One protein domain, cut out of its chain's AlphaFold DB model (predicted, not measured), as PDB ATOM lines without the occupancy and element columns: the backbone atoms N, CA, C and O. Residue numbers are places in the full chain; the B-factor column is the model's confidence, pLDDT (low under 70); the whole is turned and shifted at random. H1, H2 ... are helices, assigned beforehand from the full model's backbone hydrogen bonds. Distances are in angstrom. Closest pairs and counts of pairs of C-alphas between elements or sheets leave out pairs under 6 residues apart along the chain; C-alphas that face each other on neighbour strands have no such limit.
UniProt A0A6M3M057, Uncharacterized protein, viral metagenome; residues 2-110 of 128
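AT A GLANCE: This is residues 2 to 110 of the 128 residues of an uncharacterized protein of viral metagenome (UniProt A0A6M3M057). Helix H3 sits in the middle, with H1 side by side with it on one side and the long H5 crossing it on the other. H2 crosses H1, and the very short H4 packs on H2; a long loop, residues 63 to 81, joins H3 to H4, and the last residues of H5, 104 to 110, stick out. The printed part has 109 residues with five named helices, in the order H1, H2, H3, H4, H5, and no named strand: the class is all helix. It is compact, with a radius of gyration of the C-alphas of 14.3 A, and spans 45 by 33 by 23 A.

IN THESE COORDINATES: Find C-alpha 2 at (265.126, 293.913, 173.011); from there H1 runs through residues 2 to 20, 27.3 A from first to last C-alpha. Next look at residues 32 to 41 for H2, 14.3 A long. H3 begins at C-alpha 49, at (273.419, 282.504, 177.955), and covers residues 49 to 62 in 20.0 A. H4 is residues 82 to 85, 4.8 A long. H5, the longest helix, takes residues 89 to 110 over 31.8 A and ends at C-alpha 110, at (288.488, 273.412, 201.650).

HOW THE PARTS SIT: Start from H3, the hub, which touches the four other helices. H1 touches it at a shallow tilt of 12 degrees, the same way, closest at the C-alphas of Trp 17 and Ile 57, 6.4 A apart. H5, with residues 92 to 102 alone, touches H3 at a steep tilt of 62 degrees, the same way; their closest C-alphas, Gly 59 and Tyr 99, are 4.1 A apart. H3, with residues 56 to 60 alone, only just touches H4, with 3 pairs of C-alphas within 8 A, the closest being Ile 57 and Ile 85 at 6.8 A. H2 touches H1 about perpendicular, at 73 degrees, where the C-alphas of Val 10 and Ile 38 come closest, at 6.3 A. H2 also touches H4, closest at the C-alphas of Arg 34 and Glu 83, 5.7 A. H4 and H5 touch only at the corner by their link; H1 and H5 are apart. In H1, H2, H3 and H5 every O i to N i+4 pair is within hydrogen-bond range; H4 is too short for such a pair, and its one O i to N i+3 pair is not within range.

THE WHOLE: The two C-alphas farthest apart, Ile 2 and Arg 71, are 46.8 A apart. The printed part has no cut. The links H1 to H2 and H3 to H4 are long, with 11 and 19 residues; H4 to H5 is tight. Look for pLDDT under 70 at residues 71 to 76 and 108 to 110.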
ATOM      1  N   ILE A   2     264.277 295.138 172.962       72.00
ATOM      2  CA  ILE A   2     265.126 293.913 173.011       72.00
ATOM      3  C   ILE A   2     266.577 294.155 172.541       72.00
ATOM      4  O   ILE A   2     267.525 293.639 173.131       72.00
ATOM      5  N   LYS A   3     266.763 294.965 171.491       71.88
ATOM      6  CA  LYS A   3     268.089 295.269 170.918       71.88
ATOM      7  C   LYS A   3     268.999 296.015 171.901       71.88
ATOM      8  O   LYS A   3     270.177 295.705 171.998       71.88
ATOM      9  N   GLU A   4     268.431 296.948 172.657       80.38
ATOM     10  CA  GLU A   4     269.149 297.772 173.632       80.38
ATOM     11  C   GLU A   4     269.616 296.960 174.842       80.38
ATOM     12  O   GLU A   4     270.796 296.995 175.184       80.38
ATOM     13  N   LYS A   5     268.737 296.112 175.400       83.12
ATOM     14  CA  LYS A   5     269.116 295.162 176.458       83.12
ATOM     15  C   LYS A   5     270.281 294.269 176.017       83.12
ATOM     16  O   LYS A   5     271.212 294.055 176.784       83.12
ATOM     17  N   ARG A   6     270.267 293.784 174.770       85.00
ATOM     18  CA  ARG A   6     271.352 292.952 174.227       85.00
ATOM     19  C   ARG A   6     272.677 293.707 174.128       85.00
ATOM     20  O   ARG A   6     273.703 293.147 174.497       85.00
ATOM     21  N   THR A   7     272.662 294.960 173.677       91.19
ATOM     22  CA  THR A   7     273.871 295.800 173.636       91.19
ATOM     23  C   THR A   7     274.506 295.932 175.018       91.19
ATOM     24  O   THR A   7     275.705 295.697 175.149       91.19
ATOM     25  N   ILE A   8     273.693 296.201 176.045       94.25
ATOM     26  CA  ILE A   8     274.153 296.314 177.437       94.25
ATOM     27  C   ILE A   8     274.809 295.007 177.908       94.25
ATOM     28  O   ILE A   8     275.873 295.031 178.524       94.25
ATOM     29  N   VAL A   9     274.205 293.852 177.605       96.00
ATOM     30  CA  VAL A   9     274.761 292.540 177.986       96.00
ATOM     31  C   VAL A   9     276.110 292.286 177.310       96.00
ATOM     32  O   VAL A   9     277.060 291.872 177.972       96.00
ATOM     33  N   VAL A  10     276.228 292.579 176.013       97.25
ATOM     34  CA  VAL A  10     277.490 292.411 175.275       97.25
ATOM     35  C   VAL A  10     278.603 293.267 175.880       97.25
ATOM     36  O   VAL A  10     279.724 292.790 176.055       97.25
ATOM     37  N   GLU A  11     278.303 294.519 176.217       96.94
ATOM     38  CA  GLU A  11     279.265 295.441 176.824       96.94
ATOM     39  C   GLU A  11     279.687 294.990 178.223       96.94
ATOM     40  O   GLU A  11     280.877 295.009 178.535       96.94
ATOM     41  N   ARG A  12     278.747 294.488 179.035       97.88
ATOM     42  CA  ARG A  12     279.044 293.915 180.357       97.88
ATOM     43  C   ARG A  12     279.943 292.683 180.262       97.88
ATOM     44  O   ARG A  12     280.906 292.586 181.018       97.88
ATOM     45  N   LEU A  13     279.677 291.771 179.326       98.25
ATOM     46  CA  LEU A  13     280.517 290.586 179.104       98.25
ATOM     47  C   LEU A  13     281.914 290.961 178.595       98.25
ATOM     48  O   LEU A  13     282.908 290.377 179.026       98.25
ATOM     49  N   PHE A  14     282.002 291.961 177.717       98.38
ATOM     50  CA  PHE A  14     283.282 292.487 177.255       98.38
ATOM     51  C   PHE A  14     284.090 293.107 178.399       98.38
ATOM     52  O   PHE A  14     285.266 292.783 178.549       98.38
ATOM     53  N   GLN A  15     283.465 293.949 179.227       98.12
ATOM     54  CA  GLN A  15     284.123 294.557 180.382       98.12
ATOM     55  C   GLN A  15     284.579 293.493 181.386       98.12
ATOM     56  O   GLN A  15     285.736 293.493 181.792       98.12
ATOM     57  N   PHE A  16     283.718 292.521 181.695       98.25
ATOM     58  CA  PHE A  16     284.061 291.404 182.573       98.25
ATOM     59  C   PHE A  16     285.290 290.632 182.074       98.25
ATOM     60  O   PHE A  16     286.186 290.295 182.848       98.25
ATOM     61  N   TRP A  17     285.370 290.381 180.766       98.44
ATOM     62  CA  TRP A  17     286.546 289.767 180.159       98.44
ATOM     63  C   TRP A  17     287.803 290.634 180.276       98.44
ATOM     64  O   TRP A  17     288.881 290.092 180.528       98.44
ATOM     65  N   LEU A  18     287.700 291.959 180.113       97.88
ATOM     66  CA  LEU A  18     288.843 292.852 180.320       97.88
ATOM     67  C   LEU A  18     289.369 292.750 181.752       97.88
ATOM     68  O   LEU A  18     290.577 292.594 181.935       97.88
ATOM     69  N   ASP A  19     288.465 292.789 182.727       97.31
ATOM     70  CA  ASP A  19     288.793 292.791 184.151       97.31
ATOM     71  C   ASP A  19     289.465 291.475 184.562       97.31
ATOM     72  O   ASP A  19     290.576 291.479 185.094       97.31
ATOM     73  N   ILE A  20     288.850 290.335 184.230       95.81
ATOM     74  CA  ILE A  20     289.366 289.004 184.591       95.81
ATOM     75  C   ILE A  20     290.702 288.711 183.907       95.81
ATOM     76  O   ILE A  20     291.588 288.090 184.491       95.81
ATOM     77  N   MET A  21     290.877 289.171 182.668       94.19
ATOM     78  CA  MET A  21     292.096 288.913 181.903       94.19
ATOM     79  C   MET A  21     293.179 289.986 182.093       94.19
ATOM     80  O   MET A  21     294.229 289.887 181.452       94.19
ATOM     81  N   GLY A  22     292.940 291.012 182.920       93.88
ATOM     82  CA  GLY A  22     293.881 292.110 183.164       93.88
ATOM     83  C   GLY A  22     294.217 292.921 181.907       93.88
ATOM     84  O   GLY A  22     295.356 293.356 181.721       93.88
ATOM     85  N   LYS A  23     293.258 293.080 180.990       93.62
ATOM     86  CA  LYS A  23     293.470 293.767 179.708       93.62
ATOM     87  C   LYS A  23     293.264 295.267 179.860       93.62
ATOM     88  O   LYS A  23     292.367 295.725 180.553       93.62
ATOM     89  N   ASN A  24     294.076 296.053 179.154       94.69
ATOM     90  CA  ASN A  24     293.971 297.509 179.202       94.69
ATOM     91  C   ASN A  24     292.740 297.990 178.398       94.69
ATOM     92  O   ASN A  24     292.747 297.825 177.169       94.69
ATOM     93  N   PRO A  25     291.739 298.634 179.033       93.06
ATOM     94  CA  PRO A  25     290.521 299.095 178.359       93.06
ATOM     95  C   PRO A  25     290.778 300.207 177.332       93.06
ATOM     96  O   PRO A  25     290.030 300.343 176.373       93.06
ATOM     97  N   LYS A  26     291.874 300.971 177.460       94.19
ATOM     98  CA  LYS A  26     292.251 302.022 176.495       94.19
ATOM     99  C   LYS A  26     292.844 301.468 175.198       94.19
ATOM    100  O   LYS A  26     292.898 302.172 174.197       94.19
ATOM    101  N   ARG A  27     293.353 300.230 175.220       94.62
ATOM    102  CA  ARG A  27     294.019 299.584 174.071       94.62
ATOM    103  C   ARG A  27     293.230 298.411 173.503       94.62
ATOM    104  O   ARG A  27     293.489 297.988 172.379       94.62
ATOM    105  N   THR A  28     292.305 297.864 174.281       96.25
ATOM    106  CA  THR A  28     291.536 296.681 173.915       96.25
ATOM    107  C   THR A  28     290.113 297.109 173.628       96.25
ATOM    108  O   THR A  28     289.384 297.486 174.534       96.25
ATOM    109  N   VAL A  29     289.728 297.052 172.358       96.56
ATOM    110  CA  VAL A  29     288.413 297.510 171.905       96.56
ATOM    111  C   VAL A  29     287.449 296.347 171.694       96.56
ATOM    112  O   VAL A  29     287.852 295.245 171.291       96.56
ATOM    113  N   LEU A  30     286.161 296.611 171.907       97.12
ATOM    114  CA  LEU A  30     285.079 295.722 171.499       97.12
ATOM    115  C   LEU A  30     284.924 295.808 169.976       97.12
ATOM    116  O   LEU A  30     284.111 296.565 169.448       97.12
ATOM    117  N   SER A  31     285.764 295.062 169.258       96.88
ATOM    118  CA  SER A  31     285.720 295.004 167.798       96.88
ATOM    119  C   SER A  31     284.409 294.383 167.311       96.88
ATOM    120  O   SER A  31     283.777 293.592 168.018       96.88
ATOM    121  N   THR A  32     284.032 294.660 166.060       96.81
ATOM    122  CA  THR A  32     282.852 294.055 165.419       96.81
ATOM    123  C   THR A  32     282.887 292.526 165.466       96.81
ATOM    124  O   THR A  32     281.852 291.894 165.665       96.81
ATOM    125  N   LYS A  33     284.076 291.920 165.342       96.75
ATOM    126  CA  LYS A  33     284.253 290.463 165.431       96.75
ATOM    127  C   LYS A  33     283.937 289.935 166.830       96.75
ATOM    128  O   LYS A  33     283.130 289.019 166.954       96.75
ATOM    129  N   ARG A  34     284.504 290.550 167.876       97.94
ATOM    130  CA  ARG A  34     284.239 290.170 169.275       97.94
ATOM    131  C   ARG A  34     282.771 290.365 169.642       97.94
ATOM    132  O   ARG A  34     282.165 289.456 170.199       97.94
ATOM    133  N   ARG A  35     282.188 291.508 169.261       97.69
ATOM    134  CA  ARG A  35     280.757 291.796 169.444       97.69
ATOM    135  C   ARG A  35     279.899 290.704 168.812       97.69
ATOM    136  O   ARG A  35     279.072 290.120 169.501       97.69
ATOM    137  N   ARG A  36     280.146 290.379 167.540       96.75
ATOM    138  CA  ARG A  36     279.396 289.340 166.825       96.75
ATOM    139  C   ARG A  36     279.500 287.979 167.509       96.75
ATOM    140  O   ARG A  36     278.487 287.317 167.668       96.75
ATOM    141  N   LYS A  37     280.695 287.574 167.953       97.94
ATOM    142  CA  LYS A  37     280.881 286.294 168.651       97.94
ATOM    143  C   LYS A  37     280.071 286.211 169.946       97.94
ATOM    144  O   LYS A  37     279.409 285.204 170.162       97.94
ATOM    145  N   ILE A  38     280.059 287.271 170.756       97.56
ATOM    146  CA  ILE A  38     279.214 287.322 171.960       97.56
ATOM    147  C   ILE A  38     277.730 287.288 171.571       97.56
ATOM    148  O   ILE A  38     276.963 286.509 172.124       97.56
ATOM    149  N   GLU A  39     277.313 288.106 170.603       96.62
ATOM    150  CA  GLU A  39     275.913 288.188 170.173       96.62
ATOM    151  C   GLU A  39     275.377 286.882 169.587       96.62
ATOM    152  O   GLU A  39     274.189 286.605 169.746       96.62
ATOM    153  N   ASP A  40     276.217 286.114 168.897       96.62
ATOM    154  CA  ASP A  40     275.855 284.804 168.359       96.62
ATOM    155  C   ASP A  40     275.686 283.788 169.495       96.62
ATOM    156  O   ASP A  40     274.686 283.079 169.514       96.62
ATOM    157  N   ARG A  41     276.563 283.807 170.509       96.62
ATOM    158  CA  ARG A  41     276.425 282.962 171.709       96.62
ATOM    159  C   ARG A  41     275.226 283.333 172.587       96.62
ATOM    160  O   ARG A  41     274.593 282.461 173.162       96.62
ATOM    161  N   LEU A  42     274.840 284.608 172.626       96.50
ATOM    162  CA  LEU A  42     273.627 285.059 173.322       96.50
ATOM    163  C   LEU A  42     272.314 284.613 172.654       96.50
ATOM    164  O   LEU A  42     271.246 284.845 173.218       96.50
ATOM    165  N   LYS A  43     272.363 284.062 171.434       94.56
ATOM    166  CA  LYS A  43     271.189 283.521 170.724       94.56
ATOM    167  C   LYS A  43     271.054 282.009 170.876       94.56
ATOM    168  O   LYS A  43     270.041 281.478 170.431       94.56
ATOM    169  N   GLU A  44     272.064 281.343 171.426       93.56
ATOM    170  CA  GLU A  44     272.013 279.902 171.654       93.56
ATOM    171  C   GLU A  44     270.900 279.578 172.658       93.56
ATOM    172  O   GLU A  44     270.528 280.412 173.486       93.56
ATOM    173  N   GLY A  45     270.362 278.364 172.579       93.75
ATOM    174  CA  GLY A  45     269.205 277.923 173.364       93.75
ATOM    175  C   GLY A  45     269.492 277.597 174.833       93.75
ATOM    176  O   GLY A  45     268.764 276.799 175.409       93.75
ATOM    177  N   TRP A  46     270.552 278.151 175.426       95.88
ATOM    178  CA  TRP A  46     270.840 277.973 176.850       95.88
ATOM    179  C   TRP A  46     269.851 278.772 177.706       95.88
ATOM    180  O   TRP A  46     269.449 279.872 177.326       95.88
ATOM    181  N   ASP A  47     269.521 278.263 178.895       94.25
ATOM    182  CA  ASP A  47     268.594 278.935 179.819       94.25
ATOM    183  C   ASP A  47     269.121 280.303 180.290       94.25
ATOM    184  O   ASP A  47     268.370 281.274 180.394       94.25
ATOM    185  N   ASP A  48     270.432 280.396 180.543       96.06
ATOM    186  CA  ASP A  48     271.119 281.638 180.913       96.06
ATOM    187  C   ASP A  48     272.401 281.821 180.078       96.06
ATOM    188  O   ASP A  48     273.508 281.472 180.511       96.06
ATOM    189  N   PRO A  49     272.283 282.372 178.856       95.56
ATOM    190  CA  PRO A  49     273.419 282.504 177.955       95.56
ATOM    191  C   PRO A  49     274.427 283.569 178.420       95.56
ATOM    192  O   PRO A  49     275.612 283.474 178.098       95.56
ATOM    193  N   GLU A  50     274.003 284.572 179.204       96.88
ATOM    194  CA  GLU A  50     274.925 285.548 179.804       96.88
ATOM    195  C   GLU A  50     275.830 284.855 180.828       96.88
ATOM    196  O   GLU A  50     277.056 285.023 180.788       96.88
ATOM    197  N   ARG A  51     275.251 284.030 181.711       97.06
ATOM    198  CA  ARG A  51     276.015 283.243 182.686       97.06
ATOM    199  C   ARG A  51     276.943 282.242 182.010       97.06
ATOM    200  O   ARG A  51     278.103 282.182 182.407       97.06
ATOM    201  N   MET A  52     276.479 281.533 180.979       98.06
ATOM    202  CA  MET A  52     277.303 280.597 180.199       98.06
ATOM    203  C   MET A  52     278.585 281.259 179.682       98.06
ATOM    204  O   MET A  52     279.689 280.778 179.931       98.06
ATOM    205  N   ILE A  53     278.466 282.416 179.024       98.31
ATOM    206  CA  ILE A  53     279.632 283.132 178.484       98.31
ATOM    207  C   ILE A  53     280.539 283.633 179.616       98.31
ATOM    208  O   ILE A  53     281.766 283.558 179.517       98.31
ATOM    209  N   ARG A  54     279.957 284.134 180.712       98.25
ATOM    210  CA  ARG A  54     280.717 284.603 181.877       98.25
ATOM    211  C   ARG A  54     281.534 283.477 182.513       98.25
ATOM    212  O   ARG A  54     282.700 283.685 182.847       98.25
ATOM    213  N   ASP A  55     280.941 282.303 182.677       98.31
ATOM    214  CA  ASP A  55     281.607 281.155 183.284       98.31
ATOM    215  C   ASP A  55     282.640 280.546 182.324       98.31
ATOM    216  O   ASP A  55     283.736 280.213 182.767       98.31
ATOM    217  N   ALA A  56     282.412 280.578 181.006       98.50
ATOM    218  CA  ALA A  56     283.437 280.249 180.013       98.50
ATOM    219  C   ALA A  56     284.666 281.180 180.090       98.50
ATOM    220  O   ALA A  56     285.811 280.731 179.996       98.50
ATOM    221  N   ILE A  57     284.466 282.487 180.307       98.44
ATOM    222  CA  ILE A  57     285.573 283.444 180.503       98.44
ATOM    223  C   ILE A  57     286.402 283.069 181.739       98.44
ATOM    224  O   ILE A  57     287.634 283.040 181.666       98.44
ATOM    225  N   LYS A  58     285.749 282.751 182.863       98.00
ATOM    226  CA  LYS A  58     286.442 282.298 184.080       98.00
ATOM    227  C   LYS A  58     287.143 280.966 183.852       98.00
ATOM    228  O   LYS A  58     288.299 280.818 184.232       98.00
ATOM    229  N   GLY A  59     286.476 280.036 183.175       97.44
ATOM    230  CA  GLY A  59     287.046 278.789 182.700       97.44
ATOM    231  C   GLY A  59     288.370 279.065 182.019       97.44
ATOM    232  O   GLY A  59     289.415 278.701 182.556       97.44
ATOM    233  N   CYS A  60     288.364 279.803 180.906       97.50
ATOM    234  CA  CYS A  60     289.566 280.239 180.186       97.50
ATOM    235  C   CYS A  60     290.659 280.772 181.130       97.50
ATOM    236  O   CYS A  60     291.783 280.266 181.095       97.50
ATOM    237  N   TYR A  61     290.307 281.679 182.046       96.44
ATOM    238  CA  TYR A  61     291.228 282.250 183.032       96.44
ATOM    239  C   TYR A  61     291.891 281.216 183.951       96.44
ATOM    240  O   TYR A  61     293.053 281.386 184.312       96.44
ATOM    241  N   HIS A  62     291.213 280.130 184.317       94.00
ATOM    242  CA  HIS A  62     291.785 279.081 185.166       94.00
ATOM    243  C   HIS A  62     292.704 278.097 184.417       94.00
ATOM    244  O   HIS A  62     293.323 277.255 185.055       94.00
ATOM    245  N   SER A  63     292.851 278.184 183.085       91.94
ATOM    246  CA  SER A  63     293.801 277.318 182.366       91.94
ATOM    247  C   SER A  63     295.156 277.977 182.270       91.94
ATOM    248  O   SER A  63     295.308 279.027 181.646       91.94
ATOM    249  N   ASP A  64     296.167 277.295 182.792       90.62
ATOM    250  CA  ASP A  64     297.545 277.743 182.651       90.62
ATOM    251  C   ASP A  64     298.005 277.768 181.196       90.62
ATOM    252  O   ASP A  64     298.642 278.734 180.786       90.62
ATOM    253  N   PHE A  65     297.587 276.796 180.381       90.06
ATOM    254  CA  PHE A  65     297.855 276.804 178.943       90.06
ATOM    255  C   PHE A  65     297.287 278.057 178.256       90.06
ATOM    256  O   PHE A  65     298.017 278.775 177.574       90.06
ATOM    257  N   HIS A  66     296.002 278.369 178.470       91.94
ATOM    258  CA  HIS A  66     295.362 279.528 177.836       91.94
ATOM    259  C   HIS A  66     295.899 280.855 178.376       91.94
ATOM    260  O   HIS A  66     296.029 281.829 177.634       91.94
ATOM    261  N   MET A  67     296.270 280.895 179.652       92.62
ATOM    262  CA  MET A  67     296.870 282.074 180.270       92.62
ATOM    263  C   MET A  67     298.387 282.158 180.065       92.62
ATOM    264  O   MET A  67     299.013 283.097 180.557       92.62
ATOM    265  N   GLY A  68     298.992 281.219 179.328       88.88
ATOM    266  CA  GLY A  68     300.434 281.179 179.085       88.88
ATOM    267  C   GLY A  68     301.269 281.051 180.367       88.88
ATOM    268  O   GLY A  68     302.437 281.450 180.370       88.88
ATOM    269  N   ARG A  69     300.673 280.538 181.450       87.50
ATOM    270  CA  ARG A  69     301.293 280.301 182.761       87.50
ATOM    271  C   ARG A  69     301.917 278.896 182.813       87.50
ATOM    272  O   ARG A  69     301.651 278.049 181.967       87.50
ATOM    273  N   GLY A  70     302.764 278.654 183.812       78.81
ATOM    274  CA  GLY A  70     303.373 277.344 184.071       78.81
ATOM    275  C   GLY A  70     304.804 277.166 183.546       78.81
ATOM    276  O   GLY A  70     305.332 277.968 182.776       78.81
ATOM    277  N   ARG A  71     305.448 276.084 184.007       66.50
ATOM    278  CA  ARG A  71     306.897 275.828 183.869       66.50
ATOM    279  C   ARG A  71     307.354 275.517 182.439       66.50
ATOM    280  O   ARG A  71     308.497 275.788 182.096       66.50
ATOM    281  N   HIS A  72     306.465 274.977 181.606       61.25
ATOM    282  CA  HIS A  72     306.758 274.586 180.219       61.25
ATOM    283  C   HIS A  72     306.384 275.654 179.179       61.25
ATOM    284  O   HIS A  72     306.498 275.416 177.977       61.25
ATOM    285  N   SER A  73     305.961 276.842 179.621       63.09
ATOM    286  CA  SER A  73     305.588 277.951 178.742       63.09
ATOM    287  C   SER A  73     306.840 278.626 178.158       63.09
ATOM    288  O   SER A  73     307.226 279.727 178.546       63.09
ATOM    289  N   SER A  74     307.513 277.956 177.214       59.91
ATOM    290  CA  SER A  74     308.663 278.520 176.481       59.91
ATOM    291  C   SER A  74     308.272 279.734 175.628       59.91
ATOM    292  O   SER A  74     309.112 280.558 175.270       59.91
ATOM    293  N   ARG A  75     306.973 279.885 175.342       60.19
ATOM    294  CA  ARG A  75     306.361 281.063 174.730       60.19
ATOM    295  C   ARG A  75     305.189 281.487 175.609       60.19
ATOM    296  O   ARG A  75     304.180 280.794 175.633       60.19
ATOM    297  N   ARG A  76     305.292 282.649 176.269       69.06
ATOM    298  CA  ARG A  76     304.254 283.269 177.131       69.06
ATOM    299  C   ARG A  76     303.022 283.752 176.342       69.06
ATOM    300  O   ARG A  76     302.489 284.829 176.603       69.06
ATOM    301  N   LYS A  77     302.618 283.021 175.302       84.56
ATOM    302  CA  LYS A  77     301.511 283.402 174.431       84.56
ATOM    303  C   LYS A  77     300.202 283.087 175.140       84.56
ATOM    304  O   LYS A  77     299.948 281.945 175.498       84.56
ATOM    305  N   THR A  78     299.385 284.115 175.314       89.62
ATOM    306  CA  THR A  78     298.043 283.996 175.871       89.62
ATOM    307  C   THR A  78     297.038 283.693 174.762       89.62
ATOM    308  O   THR A  78     297.043 284.315 173.697       89.62
ATOM    309  N   TYR A  79     296.163 282.728 175.021       92.06
ATOM    310  CA  TYR A  79     295.057 282.302 174.169       92.06
ATOM    311  C   TYR A  79     293.745 282.557 174.905       92.06
ATOM    312  O   TYR A  79     293.028 281.638 175.279       92.06
ATOM    313  N   ASN A  80     293.460 283.828 175.164       95.56
ATOM    314  CA  ASN A  80     292.300 284.242 175.950       95.56
ATOM    315  C   ASN A  80     291.436 285.275 175.223       95.56
ATOM    316  O   ASN A  80     290.815 286.114 175.865       95.56
ATOM    317  N   ASP A  81     291.437 285.284 173.889       97.12
ATOM    318  CA  ASP A  81     290.583 286.199 173.129       97.12
ATOM    319  C   ASP A  81     289.118 285.740 173.140       97.12
ATOM    320  O   ASP A  81     288.837 284.544 173.074       97.12
ATOM    321  N   LEU A  82     288.180 286.689 173.166       97.75
ATOM    322  CA  LEU A  82     286.748 286.403 173.045       97.75
ATOM    323  C   LEU A  82     286.400 285.705 171.724       97.75
ATOM    324  O   LEU A  82     285.457 284.925 171.689       97.75
ATOM    325  N   GLU A  83     287.165 285.927 170.652       97.50
ATOM    326  CA  GLU A  83     286.978 285.197 169.393       97.50
ATOM    327  C   GLU A  83     287.272 283.691 169.522       97.50
ATOM    328  O   GLU A  83     286.689 282.904 168.776       97.50
ATOM    329  N   LEU A  84     288.130 283.297 170.475       97.44
ATOM    330  CA  LEU A  84     288.396 281.897 170.816       97.44
ATOM    331  C   LEU A  84     287.367 281.368 171.821       97.44
ATOM    332  O   LEU A  84     286.780 280.319 171.591       97.44
ATOM    333  N   ILE A  85     287.136 282.103 172.914       97.88
ATOM    334  CA  ILE A  85     286.229 281.675 173.993       97.88
ATOM    335  C   ILE A  85     284.799 281.506 173.465       97.88
ATOM    336  O   ILE A  85     284.131 280.537 173.788       97.88
ATOM    337  N   CYS A  86     284.337 282.434 172.622       98.06
ATOM    338  CA  CYS A  86     282.992 282.429 172.044       98.06
ATOM    339  C   CYS A  86     282.970 281.884 170.606       98.06
ATOM    340  O   CYS A  86     282.089 282.264 169.827       98.06
ATOM    341  N   ARG A  87     283.948 281.055 170.202       97.25
ATOM    342  CA  ARG A  87     284.104 280.603 168.808       97.25
ATOM    343  C   ARG A  87     282.833 279.939 168.271       97.25
ATOM    344  O   ARG A  87     282.323 280.380 167.232       97.25
ATOM    345  N   ASP A  88     282.326 278.968 169.015       97.88
ATOM    346  CA  ASP A  88     281.124 278.152 168.812       97.88
ATOM    347  C   ASP A  88     280.589 277.707 170.192       97.88
ATOM    348  O   ASP A  88     281.154 278.096 171.219       97.88
ATOM    349  N   ALA A  89     279.464 276.990 170.218       97.56
ATOM    350  CA  ALA A  89     278.855 276.507 171.458       97.56
ATOM    351  C   ALA A  89     279.770 275.517 172.202       97.56
ATOM    352  O   ALA A  89     279.968 275.673 173.403       97.56
ATOM    353  N   GLU A  90     280.415 274.600 171.473       97.81
ATOM    354  CA  GLU A  90     281.314 273.579 172.026       97.81
ATOM    355  C   GLU A  90     282.476 274.200 172.816       97.81
ATOM    356  O   GLU A  90     282.777 273.771 173.926       97.81
ATOM    357  N   HIS A  91     283.098 275.270 172.305       98.00
ATOM    358  CA  HIS A  91     284.165 275.958 173.042       98.00
ATOM    359  C   HIS A  91     283.645 276.620 174.324       98.00
ATOM    360  O   HIS A  91     284.330 276.586 175.347       98.00
ATOM    361  N   VAL A  92     282.453 277.228 174.285       98.44
ATOM    362  CA  VAL A  92     281.849 277.841 175.478       98.44
ATOM    363  C   VAL A  92     281.585 276.765 176.528       98.44
ATOM    364  O   VAL A  92     282.006 276.927 177.671       98.44
ATOM    365  N   GLU A  93     280.955 275.663 176.133       98.19
ATOM    366  CA  GLU A  93     280.629 274.530 177.003       98.19
ATOM    367  C   GLU A  93     281.889 273.905 177.610       98.19
ATOM    368  O   GLU A  93     281.975 273.788 178.830       98.19
ATOM    369  N   ALA A  94     282.922 273.637 176.804       97.75
ATOM    370  CA  ALA A  94     284.193 273.095 177.286       97.75
ATOM    371  C   ALA A  94     284.893 274.023 178.298       97.75
ATOM    372  O   ALA A  94     285.524 273.572 179.259       97.75
ATOM    373  N   PHE A  95     284.801 275.346 178.116       98.31
ATOM    374  CA  PHE A  95     285.335 276.280 179.105       98.31
ATOM    375  C   PHE A  95     284.487 276.339 180.381       98.31
ATOM    376  O   PHE A  95     285.069 276.479 181.458       98.31
ATOM    377  N   VAL A  96     283.158 276.238 180.281       98.19
ATOM    378  CA  VAL A  96     282.265 276.161 181.450       98.19
ATOM    379  C   VAL A  96     282.535 274.893 182.252       98.19
ATOM    380  O   VAL A  96     282.755 274.992 183.454       98.19
ATOM    381  N   GLU A  97     282.630 273.733 181.600       97.50
ATOM    382  CA  GLU A  97     282.949 272.462 182.261       97.50
ATOM    383  C   GLU A  97     284.246 272.573 183.066       97.50
ATOM    384  O   GLU A  97     284.297 272.248 184.251       97.50
ATOM    385  N   ARG A  98     285.278 273.178 182.472       96.00
ATOM    386  CA  ARG A  98     286.546 273.390 183.169       96.00
ATOM    387  C   ARG A  98     286.455 274.384 184.331       96.00
ATOM    388  O   ARG A  98     287.245 274.308 185.274       96.00
ATOM    389  N   TYR A  99     285.540 275.353 184.271       97.00
ATOM    390  CA  TYR A  99     285.261 276.217 185.417       97.00
ATOM    391  C   TYR A  99     284.596 275.427 186.548       97.00
ATOM    392  O   TYR A  99     285.021 275.552 187.696       97.00
ATOM    393  N   ASP A 100     283.624 274.578 186.225       95.38
ATOM    394  CA  ASP A 100     282.929 273.734 187.195       95.38
ATOM    395  C   ASP A 100     283.882 272.726 187.856       95.38
ATOM    396  O   ASP A 100     283.847 272.543 189.073       95.38
ATOM    397  N   GLU A 101     284.791 272.118 187.091       93.12
ATOM    398  CA  GLU A 101     285.865 271.267 187.617       93.12
ATOM    399  C   GLU A 101     286.764 272.017 188.602       93.12
ATOM    400  O   GLU A 101     287.034 271.522 189.698       93.12
ATOM    401  N   HIS A 102     287.184 273.237 188.253       91.94
ATOM    402  CA  HIS A 102     287.975 274.077 189.151       91.94
ATOM    403  C   HIS A 102     287.209 274.396 190.447       91.94
ATOM    404  O   HIS A 102     287.797 274.380 191.529       91.94
ATOM    405  N   GLN A 103     285.900 274.675 190.371       90.12
ATOM    406  CA  GLN A 103     285.078 274.900 191.567       90.12
ATOM    407  C   GLN A 103     284.993 273.646 192.447       90.12
ATOM    408  O   GLN A 103     285.134 273.753 193.665       90.12
ATOM    409  N   LYS A 104     284.819 272.461 191.849       88.81
ATOM    410  CA  LYS A 104     284.784 271.182 192.580       88.81
ATOM    411  C   LYS A 104     286.104 270.902 193.299       88.81
ATOM    412  O   LYS A 104     286.082 270.572 194.480       88.81
ATOM    413  N   GLN A 105     287.236 271.085 192.620       82.31
ATOM    414  CA  GLN A 105     288.565 270.890 193.213       82.31
ATOM    415  C   GLN A 105     288.802 271.847 194.390       82.31
ATOM    416  O   GLN A 105     289.256 271.425 195.449       82.31
ATOM    417  N   HIS A 106     288.437 273.124 194.241       76.00
ATOM    418  CA  HIS A 106     288.552 274.103 195.323       76.00
ATOM    419  C   HIS A 106     287.651 273.756 196.520       76.00
ATOM    420  O   HIS A 106     288.075 273.877 197.666       76.00
ATOM    421  N   ALA A 107     286.424 273.285 196.271       72.12
ATOM    422  CA  ALA A 107     285.511 272.856 197.329       72.12
ATOM    423  C   ALA A 107     286.027 271.622 198.095       72.12
ATOM    424  O   ALA A 107     285.898 271.582 199.314       72.12
ATOM    425  N   GLN A 108     286.643 270.655 197.406       64.19
ATOM    426  CA  GLN A 108     287.244 269.465 198.028       64.19
ATOM    427  C   GLN A 108     288.485 269.807 198.868       64.19
ATOM    428  O   GLN A 108     288.677 269.260 199.949       64.19
ATOM    429  N   HIS A 109     289.305 270.761 198.427       57.66
ATOM    430  CA  HIS A 109     290.475 271.189 199.200       57.66
ATOM    431  C   HIS A 109     290.095 271.952 200.481       57.66
ATOM    432  O   HIS A 109     290.746 271.795 201.510       57.66
ATOM    433  N   LEU A 110     289.004 272.730 200.456       58.03
ATOM    434  CA  LEU A 110     288.488 273.412 201.650       58.03
ATOM    435  C   LEU A 110     287.977 272.441 202.727       58.03
ATOM    436  O   LEU A 110     287.975 272.799 203.903       58.03
TER     437      LEU A 110